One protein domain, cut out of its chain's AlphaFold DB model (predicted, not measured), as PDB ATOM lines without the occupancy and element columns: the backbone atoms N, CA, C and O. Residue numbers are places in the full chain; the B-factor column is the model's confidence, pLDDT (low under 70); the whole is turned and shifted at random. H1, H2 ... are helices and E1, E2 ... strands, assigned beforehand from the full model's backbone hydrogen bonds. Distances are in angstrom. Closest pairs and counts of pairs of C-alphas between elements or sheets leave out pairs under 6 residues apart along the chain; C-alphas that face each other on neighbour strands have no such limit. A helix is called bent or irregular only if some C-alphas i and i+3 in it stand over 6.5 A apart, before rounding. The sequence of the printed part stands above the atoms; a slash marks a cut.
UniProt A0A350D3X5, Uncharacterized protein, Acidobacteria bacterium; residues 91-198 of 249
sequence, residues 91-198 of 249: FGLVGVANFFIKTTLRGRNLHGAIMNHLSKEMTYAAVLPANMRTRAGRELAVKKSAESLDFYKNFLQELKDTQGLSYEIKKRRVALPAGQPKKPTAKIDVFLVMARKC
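This is residues 91 to 198 of the 249 residues of an uncharacterized protein of Acidobacteria bacterium (UniProt A0A350D3X5). A long two-stranded hairpin, E1 and E2, packs through E2 on the kinked helix H2, which with the long helix H3 makes a helical hairpin; the shorter helix H1 sits on the side of H2 and H3 away from the strands. H2 is in the middle, and the loop between the strands reaches one far end of the domain at Lys 182. The printed part has 108 residues, with three named helices followed by two named strands in the order H1, H2, H3, E1, E2; the sheet, order E1 - E2, is antiparallel, and the class is mixed, helices and strands. The whole is only just loose, close to compact, with a radius of gyration of the C-alphas of 15.7 A and spans of 50 by 33 by 26 A.

Strand E1 holds residues 167 to 175, 25.2 A from first to last C-alpha, and strand E2 residues 187 to 195, 25.3 A. C-alpha 195 is at (182.236, 242.334, 283.379). Helix H2, residues 110 to 131, measures 28.0 A; it has a kink of 52 degrees near residue 117 and is irregular, with C-alphas 126 and 129 7.6 A apart. Helix H3, residues 135 to 163, is the longest at 41.6 A. Helix H1, residues 93 to 105, measures 18.5 A and begins with C-alpha 93 at (181.479, 253.417, 304.299).

E1 and E2 are a hairpin, antiparallel at 156 degrees between directions; N 168 and O 194, and N 172 and O 190, are within hydrogen-bond range at 2.8 A each. The closest C-alphas of H2 and E2 are those of Ser 119 and Leu 192, 4.8 A apart. H2 and E1 are near each other, with 8 pairs of C-alphas within 10 A. H2 touches H3 with residues 122 to 130 alone, closest at the C-alphas of Ala 125 and Ser 145, 4.8 A; this helical hairpin has a shallow tilt of 25 degrees, opposite ways. The closest C-alphas of H3 and E1 are those of Leu 156 and Tyr 167, 6.5 A apart. H1 touches H3 with residues 93 to 96 alone, closest at the C-alphas of Leu 93 and Ser 148, 6.1 A, at a steep tilt of 56 degrees, the same way. H1 and H2 are close but not clearly touching, the closest C-alphas being those of Thr 103 and Ala 113 at 6.4 A. H1 is apart from E1 and E2, and H3 is apart from E2. Every O i to N i+4 pair is within hydrogen-bond range in H1, against 14 of 18 in H2 and 24 of 25 in H3.

The two C-alphas farthest apart are those of Thr 162 and Lys 182, 51.5 A. The printed part has no cut. The link E1 to E2, 11 residues, is long, and the other links are tight. The mean pLDDT of the printed part is 89.8, and residues 176 to 185 are under 70.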
ATOM      1  N   PHE A  91     188.512 251.195 305.447       95.81
ATOM      2  CA  PHE A  91     187.335 250.337 305.216       95.81
ATOM      3  C   PHE A  91     186.059 250.855 305.899       95.81
ATOM      4  O   PHE A  91     186.070 251.836 306.653       95.81
ATOM      5  N   GLY A  92     184.940 250.176 305.645       96.94
ATOM      6  CA  GLY A  92     183.586 250.654 305.922       96.94
ATOM      7  C   GLY A  92     183.147 251.707 304.903       96.94
ATOM      8  O   GLY A  92     183.789 251.900 303.867       96.94
ATOM      9  N   LEU A  93     182.073 252.431 305.216       97.31
ATOM     10  CA  LEU A  93     181.479 253.417 304.299       97.31
ATOM     11  C   LEU A  93     182.421 254.584 303.946       97.31
ATOM     12  O   LEU A  93     182.421 255.067 302.818       97.31
ATOM     13  N   VAL A  94     183.297 254.997 304.869       95.69
ATOM     14  CA  VAL A  94     184.333 256.010 304.581       95.69
ATOM     15  C   VAL A  94     185.373 255.480 303.588       95.69
ATOM     16  O   VAL A  94     185.801 256.200 302.689       95.69
ATOM     17  N   GLY A  95     185.759 254.206 303.714       95.31
ATOM     18  CA  GLY A  95     186.641 253.537 302.756       95.31
ATOM     19  C   GLY A  95     186.042 253.500 301.352       95.31
ATOM     20  O   GLY A  95     186.704 253.856 300.378       95.31
ATOM     21  N   VAL A  96     184.749 253.174 301.275       97.50
ATOM     22  CA  VAL A  96     183.964 253.215 300.036       97.50
ATOM     23  C   VAL A  96     183.968 254.615 299.419       97.50
ATOM     24  O   VAL A  96     184.286 254.758 298.239       97.50
ATOM     25  N   ALA A  97     183.675 255.661 300.197       97.38
ATOM     26  CA  ALA A  97     183.716 257.037 299.699       97.38
ATOM     27  C   ALA A  97     185.112 257.399 299.157       97.38
ATOM     28  O   ALA A  97     185.250 257.915 298.047       97.38
ATOM     29  N   ASN A  98     186.164 257.042 299.898       95.06
ATOM     30  CA  ASN A  98     187.550 257.265 299.492       95.06
ATOM     31  C   ASN A  98     187.931 256.529 298.201       95.06
ATOM     32  O   ASN A  98     188.753 257.045 297.440       95.06
ATOM     33  N   PHE A  99     187.357 255.354 297.925       95.06
ATOM     34  CA  PHE A  99     187.558 254.653 296.655       95.06
ATOM     35  C   PHE A  99     187.077 255.497 295.466       95.06
ATOM     36  O   PHE A  99     187.828 255.674 294.500       95.06
ATOM     37  N   PHE A 100     185.874 256.073 295.548       95.38
ATOM     38  CA  PHE A 100     185.340 256.933 294.487       95.38
ATOM     39  C   PHE A 100     186.109 258.249 294.378       95.38
ATOM     40  O   PHE A 100     186.535 258.609 293.283       95.38
ATOM     41  N   ILE A 101     186.394 258.909 295.505       95.12
ATOM     42  CA  ILE A 101     187.179 260.154 295.529       95.12
ATOM     43  C   ILE A 101     188.544 259.944 294.858       95.12
ATOM     44  O   ILE A 101     188.915 260.683 293.946       95.12
ATOM     45  N   LYS A 102     189.283 258.895 295.242       91.88
ATOM     46  CA  LYS A 102     190.599 258.584 294.653       91.88
ATOM     47  C   LYS A 102     190.506 258.196 293.183       91.88
ATOM     48  O   LYS A 102     191.439 258.458 292.431       91.88
ATOM     49  N   THR A 103     189.424 257.542 292.776       91.06
ATOM     50  CA  THR A 103     189.181 257.196 291.372       91.06
ATOM     51  C   THR A 103     189.024 258.459 290.530       91.06
ATOM     52  O   THR A 103     189.742 258.614 289.539       91.06
ATOM     53  N   THR A 104     188.176 259.387 290.976       91.75
ATOM     54  CA  THR A 104     187.929 260.668 290.301       91.75
ATOM     55  C   THR A 104     189.182 261.535 290.255       91.75
ATOM     56  O   THR A 104     189.566 261.989 289.181       91.75
ATOM     57  N   LEU A 105     189.890 261.697 291.380       92.44
ATOM     58  CA  LEU A 105     191.128 262.490 291.440       92.44
ATOM     59  C   LEU A 105     192.252 261.935 290.550       92.44
ATOM     60  O   LEU A 105     193.185 262.653 290.210       92.44
ATOM     61  N   ARG A 106     192.177 260.656 290.163       89.75
ATOM     62  CA  ARG A 106     193.119 260.012 289.235       89.75
ATOM     63  C   ARG A 106     192.638 260.024 287.781       89.75
ATOM     64  O   ARG A 106     193.230 259.329 286.959       89.75
ATOM     65  N   GLY A 107     191.557 260.746 287.472       91.81
ATOM     66  CA  GLY A 107     191.007 260.866 286.119       91.81
ATOM     67  C   GLY A 107     190.432 259.563 285.561       91.81
ATOM     68  O   GLY A 107     190.396 259.370 284.349       91.81
ATOM     69  N   ARG A 108     190.024 258.625 286.426       90.81
ATOM     70  CA  ARG A 108     189.495 257.324 285.996       90.81
ATOM     71  C   ARG A 108     187.979 257.362 285.935       90.81
ATOM     72  O   ARG A 108     187.329 257.874 286.841       90.81
ATOM     73  N   ASN A 109     187.419 256.743 284.901       91.81
ATOM     74  CA  ASN A 109     185.984 256.499 284.841       91.81
ATOM     75  C   ASN A 109     185.581 255.304 285.724       91.81
ATOM     76  O   ASN A 109     186.416 254.500 286.154       91.81
ATOM     77  N   LEU A 110     184.276 255.182 285.976       91.44
ATOM     78  CA  LEU A 110     183.726 254.150 286.847       91.44
ATOM     79  C   LEU A 110     184.025 252.729 286.346       91.44
ATOM     80  O   LEU A 110     184.421 251.868 287.129       91.44
ATOM     81  N   HIS A 111     183.882 252.487 285.043       91.25
ATOM     82  CA  HIS A 111     184.135 251.173 284.455       91.25
ATOM     83  C   HIS A 111     185.587 250.721 284.681       91.25
ATOM     84  O   HIS A 111     185.832 249.615 285.165       91.25
ATOM     85  N   GLY A 112     186.553 251.599 284.401       90.81
ATOM     86  CA  GLY A 112     187.969 251.346 284.645       90.81
ATOM     87  C   GLY A 112     188.277 251.159 286.130       90.81
ATOM     88  O   GLY A 112     189.112 250.325 286.475       90.81
ATOM     89  N   ALA A 113     187.583 251.870 287.021       93.31
ATOM     90  CA  ALA A 113     187.714 251.677 288.463       93.31
ATOM     91  C   ALA A 113     187.244 250.285 288.905       93.31
ATOM     92  O   ALA A 113     187.942 249.606 289.661       93.31
ATOM     93  N   ILE A 114     186.097 249.834 288.391       95.31
ATOM     94  CA  ILE A 114     185.547 248.509 288.680       95.31
ATOM     95  C   ILE A 114     186.492 247.418 288.166       95.31
ATOM     96  O   ILE A 114     186.939 246.582 288.950       95.31
ATOM     97  N   MET A 115     186.857 247.470 286.880       93.88
ATOM     98  CA  MET A 115     187.655 246.418 286.238       93.88
ATOM     99  C   MET A 115     189.086 246.311 286.786       93.88
ATOM    100  O   MET A 115     189.617 245.207 286.867       93.88
ATOM    101  N   ASN A 116     189.711 247.424 287.193       90.88
ATOM    102  CA  ASN A 116     191.113 247.419 287.637       90.88
ATOM    103  C   ASN A 116     191.297 247.397 289.162       90.88
ATOM    104  O   ASN A 116     192.367 247.018 289.643       90.88
ATOM    105  N   HIS A 117     190.315 247.858 289.945       92.69
ATOM    106  CA  HIS A 117     190.545 248.149 291.366       92.69
ATOM    107  C   HIS A 117     189.501 247.579 292.320       92.69
ATOM    108  O   HIS A 117     189.869 247.227 293.438       92.69
ATOM    109  N   LEU A 118     188.242 247.412 291.912       95.62
ATOM    110  CA  LEU A 118     187.205 246.961 292.846       95.62
ATOM    111  C   LEU A 118     187.473 245.552 293.403       95.62
ATOM    112  O   LEU A 118     187.245 245.294 294.581       95.62
ATOM    113  N   SER A 119     188.065 244.672 292.592       95.44
ATOM    114  CA  SER A 119     188.578 243.369 293.035       95.44
ATOM    115  C   SER A 119     189.485 243.478 294.271       95.44
ATOM    116  O   SER A 119     189.343 242.710 295.227       95.44
ATOM    117  N   LYS A 120     190.387 244.471 294.282       92.31
ATOM    118  CA  LYS A 120     191.320 244.750 295.382       92.31
ATOM    119  C   LYS A 120     190.595 245.229 296.632       92.31
ATOM    120  O   LYS A 120     190.835 244.678 297.704       92.31
ATOM    121  N   GLU A 121     189.686 246.190 296.482       94.81
ATOM    122  CA  GLU A 121     188.898 246.722 297.599       94.81
ATOM    123  C   GLU A 121     188.061 245.621 298.264       94.81
ATOM    124  O   GLU A 121     188.129 245.440 299.481       94.81
ATOM    125  N   MET A 122     187.345 244.811 297.473       95.94
ATOM    126  CA  MET A 122     186.531 243.712 298.003       95.94
ATOM    127  C   MET A 122     187.380 242.623 298.662       95.94
ATOM    128  O   MET A 122     187.018 242.114 299.722       95.94
ATOM    129  N   THR A 123     188.523 242.268 298.070       93.31
ATOM    130  CA  THR A 123     189.407 241.247 298.649       93.31
ATOM    131  C   THR A 123     189.970 241.693 299.990       93.31
ATOM    132  O   THR A 123     189.909 240.933 300.953       93.31
ATOM    133  N   TYR A 124     190.473 242.925 300.083       92.12
ATOM    134  CA  TYR A 124     191.005 243.435 301.343       92.12
ATOM    135  C   TYR A 124     189.925 243.669 302.395       92.12
ATOM    136  O   TYR A 124     190.165 243.363 303.560       92.12
ATOM    137  N   ALA A 125     188.725 244.106 302.001       94.56
ATOM    138  CA  ALA A 125     187.594 244.171 302.919       94.56
ATOM    139  C   ALA A 125     187.264 242.784 303.493       94.56
ATOM    140  O   ALA A 125     187.068 242.652 304.699       94.56
ATOM    141  N   ALA A 126     187.262 241.735 302.664       93.06
ATOM    142  CA  ALA A 126     186.927 240.380 303.101       93.06
ATOM    143  C   ALA A 126     187.944 239.767 304.072       93.06
ATOM    144  O   ALA A 126     187.557 239.027 304.974       93.06
ATOM    145  N   VAL A 127     189.236 240.069 303.913       90.19
ATOM    146  CA  VAL A 127     190.284 239.569 304.821       90.19
ATOM    147  C   VAL A 127     190.594 240.525 305.972       90.19
ATOM    148  O   VAL A 127     191.428 240.196 306.814       90.19
ATOM    149  N   LEU A 128     189.925 241.682 306.044       91.81
ATOM    150  CA  LEU A 128     190.199 242.711 307.044       91.81
ATOM    151  C   LEU A 128     190.191 242.166 308.481       91.81
ATOM    152  O   LEU A 128     191.174 242.413 309.176       91.81
ATOM    153  N   PRO A 129     189.185 241.387 308.939       93.00
ATOM    154  CA  PRO A 129     189.185 240.871 310.309       93.00
ATOM    155  C   PRO A 129     190.368 239.941 310.593       93.00
ATOM    156  O   PRO A 129     190.970 240.027 311.657       93.00
ATOM    157  N   ALA A 130     190.750 239.099 309.632       88.56
ATOM    158  CA  ALA A 130     191.905 238.209 309.766       88.56
ATOM    159  C   ALA A 130     193.246 238.964 309.759       88.56
ATOM    160  O   ALA A 130     194.241 238.444 310.255       88.56
ATOM    161  N   ASN A 131     193.275 240.181 309.213       86.81
ATOM    162  CA  ASN A 131     194.469 241.022 309.167       86.81
ATOM    163  C   ASN A 131     194.676 241.859 310.444       86.81
ATOM    164  O   ASN A 131     195.749 242.427 310.625       86.81
ATOM    165  N   MET A 132     193.673 241.964 311.321       90.12
ATOM    166  CA  MET A 132     193.789 242.752 312.551       90.12
ATOM    167  C   MET A 132     194.596 242.021 313.624       90.12
ATOM    168  O   MET A 132     194.341 240.855 313.955       90.12
ATOM    169  N   ARG A 133     195.543 242.738 314.223       89.94
ATOM    170  CA  ARG A 133     196.484 242.218 315.222       89.94
ATOM    171  C   ARG A 133     195.922 242.300 316.644       89.94
ATOM    172  O   ARG A 133     196.193 241.424 317.464       89.94
ATOM    173  N   THR A 134     195.042 243.256 316.914       92.06
ATOM    174  CA  THR A 134     194.419 243.504 318.222       92.06
ATOM    175  C   THR A 134     192.991 242.959 318.303       92.06
ATOM    176  O   THR A 134     192.336 242.715 317.285       92.06
ATOM    177  N   ARG A 135     192.478 242.751 319.523       93.44
ATOM    178  CA  ARG A 135     191.100 242.274 319.720       93.44
ATOM    179  C   ARG A 135     190.093 243.359 319.340       93.44
ATOM    180  O   ARG A 135     189.181 243.084 318.566       93.44
ATOM    181  N   ALA A 136     190.294 244.581 319.830       95.06
ATOM    182  CA  ALA A 136     189.442 245.720 319.504       95.06
ATOM    183  C   ALA A 136     189.465 246.026 317.998       95.06
ATOM    184  O   ALA A 136     188.433 246.366 317.415       95.06
ATOM    185  N   GLY A 137     190.625 245.867 317.349       95.88
ATOM    186  CA  GLY A 137     190.753 245.977 315.900       95.88
ATOM    187  C   GLY A 137     189.894 244.945 315.169       95.88
ATOM    188  O   GLY A 137     189.093 245.314 314.310       95.88
ATOM    189  N   ARG A 138     189.996 243.663 315.558       96.19
ATOM    190  CA  ARG A 138     189.184 242.565 314.995       96.19
ATOM    191  C   ARG A 138     187.684 242.820 315.122       96.19
ATOM    192  O   ARG A 138     186.965 242.662 314.138       96.19
ATOM    193  N   GLU A 139     187.219 243.243 316.294       95.88
ATOM    194  CA  GLU A 139     185.797 243.523 316.545       95.88
ATOM    195  C   GLU A 139     185.266 244.638 315.621       95.88
ATOM    196  O   GLU A 139     184.229 244.476 314.975       95.88
ATOM    197  N   LEU A 140     186.013 245.739 315.467       96.62
ATOM    198  CA  LEU A 140     185.644 246.826 314.548       96.62
ATOM    199  C   LEU A 140     185.739 246.416 313.069       96.62
ATOM    200  O   LEU A 140     184.930 246.855 312.244       96.62
ATOM    201  N   ALA A 141     186.717 245.578 312.727       97.00
ATOM    202  CA  ALA A 141     186.933 245.100 311.368       97.00
ATOM    203  C   ALA A 141     185.774 244.256 310.847       97.00
ATOM    204  O   ALA A 141     185.458 244.369 309.667       97.00
ATOM    205  N   VAL A 142     185.126 243.446 311.694       97.56
ATOM    206  CA  VAL A 142     183.964 242.634 311.287       97.56
ATOM    207  C   VAL A 142     182.866 243.526 310.712       97.56
ATOM    208  O   VAL A 142     182.407 243.297 309.593       97.56
ATOM    209  N   LYS A 143     182.509 244.595 311.432       97.31
ATOM    210  CA  LYS A 143     181.488 245.546 310.980       97.31
ATOM    211  C   LYS A 143     181.904 246.251 309.688       97.31
ATOM    212  O   LYS A 143     181.153 246.250 308.718       97.31
ATOM    213  N   LYS A 144     183.116 246.812 309.648       97.94
ATOM    214  CA  LYS A 144     183.617 247.543 308.468       97.94
ATOM    215  C   LYS A 144     183.758 246.657 307.230       97.94
ATOM    216  O   LYS A 144     183.512 247.121 306.121       97.94
ATOM    217  N   SER A 145     184.151 245.398 307.420       97.50
ATOM    218  CA  SER A 145     184.223 244.388 306.363       97.50
ATOM    219  C   SER A 145     182.847 244.154 305.744       97.50
ATOM    220  O   SER A 145     182.703 244.275 304.527       97.50
ATOM    221  N   ALA A 146     181.834 243.904 306.582       98.12
ATOM    222  CA  ALA A 146     180.459 243.704 306.137       98.12
ATOM    223  C   ALA A 146     179.927 244.930 305.377       98.12
ATOM    224  O   ALA A 146     179.530 244.802 304.223       98.12
ATOM    225  N   GLU A 147     180.040 246.127 305.964       98.38
ATOM    226  CA  GLU A 147     179.586 247.380 305.340       98.38
ATOM    227  C   GLU A 147     180.218 247.620 303.961       98.38
ATOM    228  O   GLU A 147     179.517 247.961 303.007       98.38
ATOM    229  N   SER A 148     181.538 247.435 303.830       98.19
ATOM    230  CA  SER A 148     182.222 247.594 302.542       98.19
ATOM    231  C   SER A 148     181.743 246.575 301.509       98.19
ATOM    232  O   SER A 148     181.462 246.937 300.367       98.19
ATOM    233  N   LEU A 149     181.657 245.296 301.886       98.12
ATOM    234  CA  LEU A 149     181.263 244.234 300.960       98.12
ATOM    235  C   LEU A 149     179.812 244.376 300.508       98.12
ATOM    236  O   LEU A 149     179.534 244.182 299.324       98.12
ATOM    237  N   ASP A 150     178.909 244.705 301.425       98.50
ATOM    238  CA  ASP A 150     177.488 244.854 301.122       98.50
ATOM    239  C   ASP A 150     177.246 246.074 300.240       98.50
ATOM    240  O   ASP A 150     176.544 245.955 299.235       98.50
ATOM    241  N   PHE A 151     177.925 247.196 300.512       98.56
ATOM    242  CA  PHE A 151     177.887 248.348 299.615       98.56
ATOM    243  C   PHE A 151     178.297 247.955 298.192       98.56
ATOM    244  O   PHE A 151     177.558 248.213 297.247       98.56
ATOM    245  N   TYR A 152     179.457 247.311 298.013       98.12
ATOM    246  CA  TYR A 152     179.945 246.996 296.669       98.12
ATOM    247  C   TYR A 152     179.069 245.979 295.935       98.12
ATOM    248  O   TYR A 152     178.868 246.115 294.730       98.12
ATOM    249  N   LYS A 153     178.517 244.979 296.633       98.25
ATOM    250  CA  LYS A 153     177.567 244.033 296.026       98.25
ATOM    251  C   LYS A 153     176.292 244.741 295.573       98.25
ATOM    252  O   LYS A 153     175.883 244.549 294.432       98.25
ATOM    253  N   ASN A 154     175.710 245.570 296.441       98.31
ATOM    254  CA  ASN A 154     174.489 246.312 296.137       98.31
ATOM    255  C   ASN A 154     174.725 247.300 294.996       98.31
ATOM    256  O   ASN A 154     173.936 247.349 294.064       98.31
ATOM    257  N   PHE A 155     175.866 247.989 294.999       97.75
ATOM    258  CA  PHE A 155     176.267 248.892 293.926       97.75
ATOM    259  C   PHE A 155     176.386 248.185 292.567       97.75
ATOM    260  O   PHE A 155     175.869 248.669 291.565       97.75
ATOM    261  N   LEU A 156     177.037 247.017 292.507       97.69
ATOM    262  CA  LEU A 156     177.143 246.250 291.260       97.69
ATOM    263  C   LEU A 156     175.785 245.721 290.780       97.69
ATOM    264  O   LEU A 156     175.558 245.625 289.574       97.69
ATOM    265  N   GLN A 157     174.896 245.377 291.713       97.62
ATOM    266  CA  GLN A 157     173.529 244.970 291.403       97.62
ATOM    267  C   GLN A 157     172.713 246.155 290.865       97.62
ATOM    268  O   GLN A 157     172.085 246.035 289.818       97.62
ATOM    269  N   GLU A 158     172.818 247.326 291.487       97.75
ATOM    270  CA  GLU A 158     172.160 248.553 291.034       97.75
ATOM    271  C   GLU A 158     172.654 248.991 289.649       97.75
ATOM    272  O   GLU A 158     171.847 249.348 288.794       97.75
ATOM    273  N   LEU A 159     173.957 248.885 289.362       96.00
ATOM    274  CA  LEU A 159     174.497 249.145 288.020       96.00
ATOM    275  C   LEU A 159     173.917 248.207 286.958       96.00
ATOM    276  O   LEU A 159     173.678 248.620 285.820       96.00
ATOM    277  N   LYS A 160     173.682 246.943 287.314       95.50
ATOM    278  CA  LYS A 160     173.024 245.995 286.418       95.50
ATOM    279  C   LYS A 160     171.572 246.406 286.172       95.50
ATOM    280  O   LYS A 160     171.143 246.386 285.022       95.50
ATOM    281  N   ASP A 161     170.846 246.773 287.220       97.06
ATOM    282  CA  ASP A 161     169.405 247.028 287.139       97.06
ATOM    283  C   ASP A 161     169.083 248.381 286.487       97.06
ATOM    284  O   ASP A 161     168.109 248.492 285.747       97.06
ATOM    285  N   THR A 162     169.925 249.393 286.706       95.69
ATOM    286  CA  THR A 162     169.700 250.764 286.216       95.69
ATOM    287  C   THR A 162     170.405 251.065 284.895       95.69
ATOM    288  O   THR A 162     169.875 251.811 284.079       95.69
ATOM    289  N   GLN A 163     171.596 250.496 284.669       92.12
ATOM    290  CA  GLN A 163     172.439 250.798 283.502       92.12
ATOM    291  C   GLN A 163     172.655 249.582 282.589       92.12
ATOM    292  O   GLN A 163     173.377 249.672 281.596       92.12
ATOM    293  N   GLY A 164     172.106 248.409 282.930       90.69
ATOM    294  CA  GLY A 164     172.352 247.165 282.189       90.69
ATOM    295  C   GLY A 164     173.796 246.651 282.291       90.69
ATOM    296  O   GLY A 164     174.167 245.690 281.610       90.69
ATOM    297  N   LEU A 165     174.634 247.262 283.137       91.12
ATOM    298  CA  LEU A 165     176.051 246.929 283.259       91.12
ATOM    299  C   LEU A 165     176.233 245.711 284.164       91.12
ATOM    300  O   LEU A 165     176.279 245.810 285.389       91.12
ATOM    301  N   SER A 166     176.341 244.531 283.555       93.56
ATOM    302  CA  SER A 166     176.429 243.281 284.307       93.56
ATOM    303  C   SER A 166     177.871 242.885 284.632       93.56
ATOM    304  O   SER A 166     178.614 242.367 283.790       93.56
ATOM    305  N   TYR A 167     178.227 243.062 285.901       96.44
ATOM    306  CA  TYR A 167     179.450 242.540 286.500       96.44
ATOM    307  C   TYR A 167     179.182 241.232 287.254       96.44
ATOM    308  O   TYR A 167     178.066 240.946 287.690       96.44
ATOM    309  N   GLU A 168     180.218 240.415 287.399       95.06
ATOM    310  CA  GLU A 168     180.227 239.218 288.232       95.06
ATOM    311  C   GLU A 168     181.377 239.273 289.236       95.06
ATOM    312  O   GLU A 168     182.430 239.857 288.974       95.06
ATOM    313  N   ILE A 169     181.166 238.632 290.385       96.56
ATOM    314  CA  ILE A 169     182.167 238.485 291.435       96.56
ATOM    315  C   ILE A 169     182.573 237.010 291.482       96.56
ATOM    316  O   ILE A 169     181.801 236.153 291.916       96.56
ATOM    317  N   LYS A 170     183.795 236.697 291.048       94.56
ATOM    318  CA  LYS A 170     184.368 235.348 291.105       94.56
ATOM    319  C   LYS A 170     185.293 235.210 292.300       94.56
ATOM    320  O   LYS A 170     186.284 235.924 292.419       94.56
ATOM    321  N   LYS A 171     185.018 234.224 293.149       93.19
ATOM    322  CA  LYS A 171     185.901 233.846 294.251       93.19
ATOM    323  C   LYS A 171     186.974 232.878 293.739       93.19
ATOM    324  O   LYS A 171     186.650 231.825 293.190       93.19
ATOM    325  N   ARG A 172     188.252 233.228 293.889       90.50
ATOM    326  CA  ARG A 172     189.402 232.392 293.517       90.50
ATOM    327  C   ARG A 172     190.235 232.074 294.741       90.50
ATOM    328  O   ARG A 172     190.614 232.968 295.483       90.50
ATOM    329  N   ARG A 173     190.542 230.795 294.931       88.31
ATOM    330  CA  ARG A 173     191.393 230.347 296.028       88.31
ATOM    331  C   ARG A 173     192.840 230.288 295.558       88.31
ATOM    332  O   ARG A 173     193.174 229.470 294.704       88.31
ATOM    333  N   VAL A 174     193.681 231.146 296.119       84.00
ATOM    334  CA  VAL A 174     195.101 231.262 295.774       84.00
ATOM    335  C   VAL A 174     195.926 230.596 296.864       84.00
ATOM    336  O   VAL A 174     195.785 230.925 298.042       84.00
ATOM    337  N   ALA A 175     196.779 229.646 296.482       79.31
ATOM    338  CA  ALA A 175     197.749 229.053 297.393       79.31
ATOM    339  C   ALA A 175     198.925 230.018 297.599       79.31
ATOM    340  O   ALA A 175     199.527 230.491 296.634       79.31
ATOM    341  N   LEU A 176     199.251 230.301 298.857       69.44
ATOM    342  CA  LEU A 176     200.423 231.078 299.237       69.44
ATOM    343  C   LEU A 176     201.657 230.172 299.209       69.44
ATOM    344  O   LEU A 176     201.588 229.071 299.753       69.44
ATOM    345  N   PRO A 177     202.795 230.601 298.641       61.81
ATOM    346  CA  PRO A 177     204.010 229.792 298.671       61.81
ATOM    347  C   PRO A 177     204.401 229.475 300.119       61.81
ATOM    348  O   PRO A 177     204.421 230.377 300.961       61.81
ATOM    349  N   ALA A 178     204.719 228.211 300.410       57.19
ATOM    350  CA  ALA A 178     205.130 227.796 301.746       57.19
ATOM    351  C   ALA A 178     206.377 228.581 302.190       57.19
ATOM    352  O   ALA A 178     207.345 228.697 301.443       57.19
ATOM    353  N   GLY A 179     206.350 229.135 303.406       52.41
ATOM    354  CA  GLY A 179     207.516 229.799 304.002       52.41
ATOM    355  C   GLY A 179     208.522 228.822 304.621       52.41
ATOM    356  O   GLY A 179     209.677 229.181 304.812       52.41
ATOM    357  N   GLN A 180     208.097 227.591 304.938       43.06
ATOM    358  CA  GLN A 180     208.918 226.526 305.525       43.06
ATOM    359  C   GLN A 180     208.410 225.151 305.049       43.06
ATOM    360  O   GLN A 180     207.195 224.983 304.919       43.06
ATOM    361  N   PRO A 181     209.288 224.146 304.867       43.97
ATOM    362  CA  PRO A 181     208.941 222.839 304.289       43.97
ATOM    363  C   PRO A 181     207.925 222.008 305.099       43.97
ATOM    364  O   PRO A 181     207.420 221.015 304.591       43.97
ATOM    365  N   LYS A 182     207.598 222.401 306.341       46.28
ATOM    366  CA  LYS A 182     206.680 221.673 307.238       46.28
ATOM    367  C   LYS A 182     205.328 222.356 307.488       46.28
ATOM    368  O   LYS A 182     204.524 221.813 308.242       46.28
ATOM    369  N   LYS A 183     205.052 223.530 306.903       48.22
ATOM    370  CA  LYS A 183     203.750 224.202 307.076       48.22
ATOM    371  C   LYS A 183     202.855 223.990 305.854       48.22
ATOM    372  O   LYS A 183     203.328 224.198 304.735       48.22
ATOM    373  N   PRO A 184     201.573 223.626 306.042       51.06
ATOM    374  CA  PRO A 184     200.632 223.537 304.936       51.06
ATOM    375  C   PRO A 184     200.527 224.885 304.216       51.06
ATOM    376  O   PRO A 184     200.549 225.952 304.835       51.06
ATOM    377  N   THR A 185     200.418 224.823 302.892       60.62
ATOM    378  CA  THR A 185     200.222 225.964 301.995       60.62
ATOM    379  C   THR A 185     198.937 226.687 302.396       60.62
ATOM    380  O   THR A 185     197.831 226.206 302.133       60.62
ATOM    381  N   ALA A 186     199.075 227.834 303.063       70.06
ATOM    382  CA  ALA A 186     197.939 228.680 303.405       70.06
ATOM    383  C   ALA A 186     197.226 229.108 302.116       70.06
ATOM    384  O   ALA A 186     197.863 229.368 301.094       70.06
ATOM    385  N   LYS A 187     195.894 229.144 302.140       77.44
ATOM    386  CA  LYS A 187     195.084 229.539 300.987       77.44
ATOM    387  C   LYS A 187     194.313 230.796 301.339       77.44
ATOM    388  O   LYS A 187     193.692 230.849 302.395       77.44
ATOM    389  N   ILE A 188     194.333 231.770 300.438       79.44
ATOM    390  CA  ILE A 188     193.522 232.979 300.560       79.44
ATOM    391  C   ILE A 188     192.432 232.970 299.502       79.44
ATOM    392  O   ILE A 188     192.637 232.515 298.374       79.44
ATOM    393  N   ASP A 189     191.267 233.473 299.878       87.00
ATOM    394  CA  ASP A 189     190.183 233.688 298.942       87.00
ATOM    395  C   ASP A 189     190.270 235.122 298.398       87.00
ATOM    396  O   ASP A 189     190.236 236.093 299.150       87.00
ATOM    397  N   VAL A 190     190.387 235.239 297.079       90.44
ATOM    398  CA  VAL A 190     190.457 236.498 296.334       90.44
ATOM    399  C   VAL A 190     189.145 236.714 295.592       90.44
ATOM    400  O   VAL A 190     188.624 235.795 294.955       90.44
ATOM    401  N   PHE A 191     188.616 237.932 295.653       93.81
ATOM    402  CA  PHE A 191     187.440 238.357 294.902       93.81
ATOM    403  C   PHE A 191     187.885 239.033 293.604       93.81
ATOM    404  O   PHE A 191     188.576 240.050 293.624       93.81
ATOM    405  N   LEU A 192     187.478 238.468 292.469       95.19
ATOM    406  CA  LEU A 192     187.666 239.041 291.140       95.19
ATOM    407  C   LEU A 192     186.341 239.608 290.646       95.19
ATOM    408  O   LEU A 192     185.414 238.853 290.358       95.19
ATOM    409  N   VAL A 193     186.268 240.927 290.542       96.69
ATOM    410  CA  VAL A 193     185.153 241.645 289.933       96.69
ATOM    411  C   VAL A 193     185.471 241.900 288.469       96.69
ATOM    412  O   VAL A 193     186.509 242.476 288.146       96.69
ATOM    413  N   MET A 194     184.585 241.458 287.582       94.81
ATOM    414  CA  MET A 194     184.769 241.594 286.138       94.81
ATOM    415  C   MET A 194     183.433 241.683 285.406       94.81
ATOM    416  O   MET A 194     182.429 241.149 285.870       94.81
ATOM    417  N   ALA A 195     183.403 242.348 284.253       95.00
ATOM    418  CA  ALA A 195     182.236 242.334 283.379       95.00
ATOM    419  C   ALA A 195     181.961 240.901 282.889       95.00
ATOM    420  O   ALA A 195     182.895 240.167 282.557       95.00
ATOM    421  N   ARG A 196     180.686 240.493 282.802       94.19
ATOM    422  CA  ARG A 196     180.320 239.125 282.365       94.19
ATOM    423  C   ARG A 196     180.789 238.796 280.945       94.19
ATOM    424  O   ARG A 196     181.075 237.643 280.630       94.19
ATOM    425  N   LYS A 197     180.836 239.808 280.084       93.81
ATOM    426  CA  LYS A 197     181.324 239.750 278.704       93.81
ATOM    427  C   LYS A 197     182.252 240.932 278.473       93.81
ATOM    428  O   LYS A 197     182.197 241.905 279.221       93.81
ATOM    429  N   CYS A 198     183.091 240.846 277.449       93.38
ATOM    430  CA  CYS A 198     183.882 241.989 277.025       93.38
ATOM    431  C   CYS A 198     182.961 243.107 276.536       93.38
ATOM    432  O   CYS A 198     182.153 242.907 275.632       93.38
TER     433      CYS A 198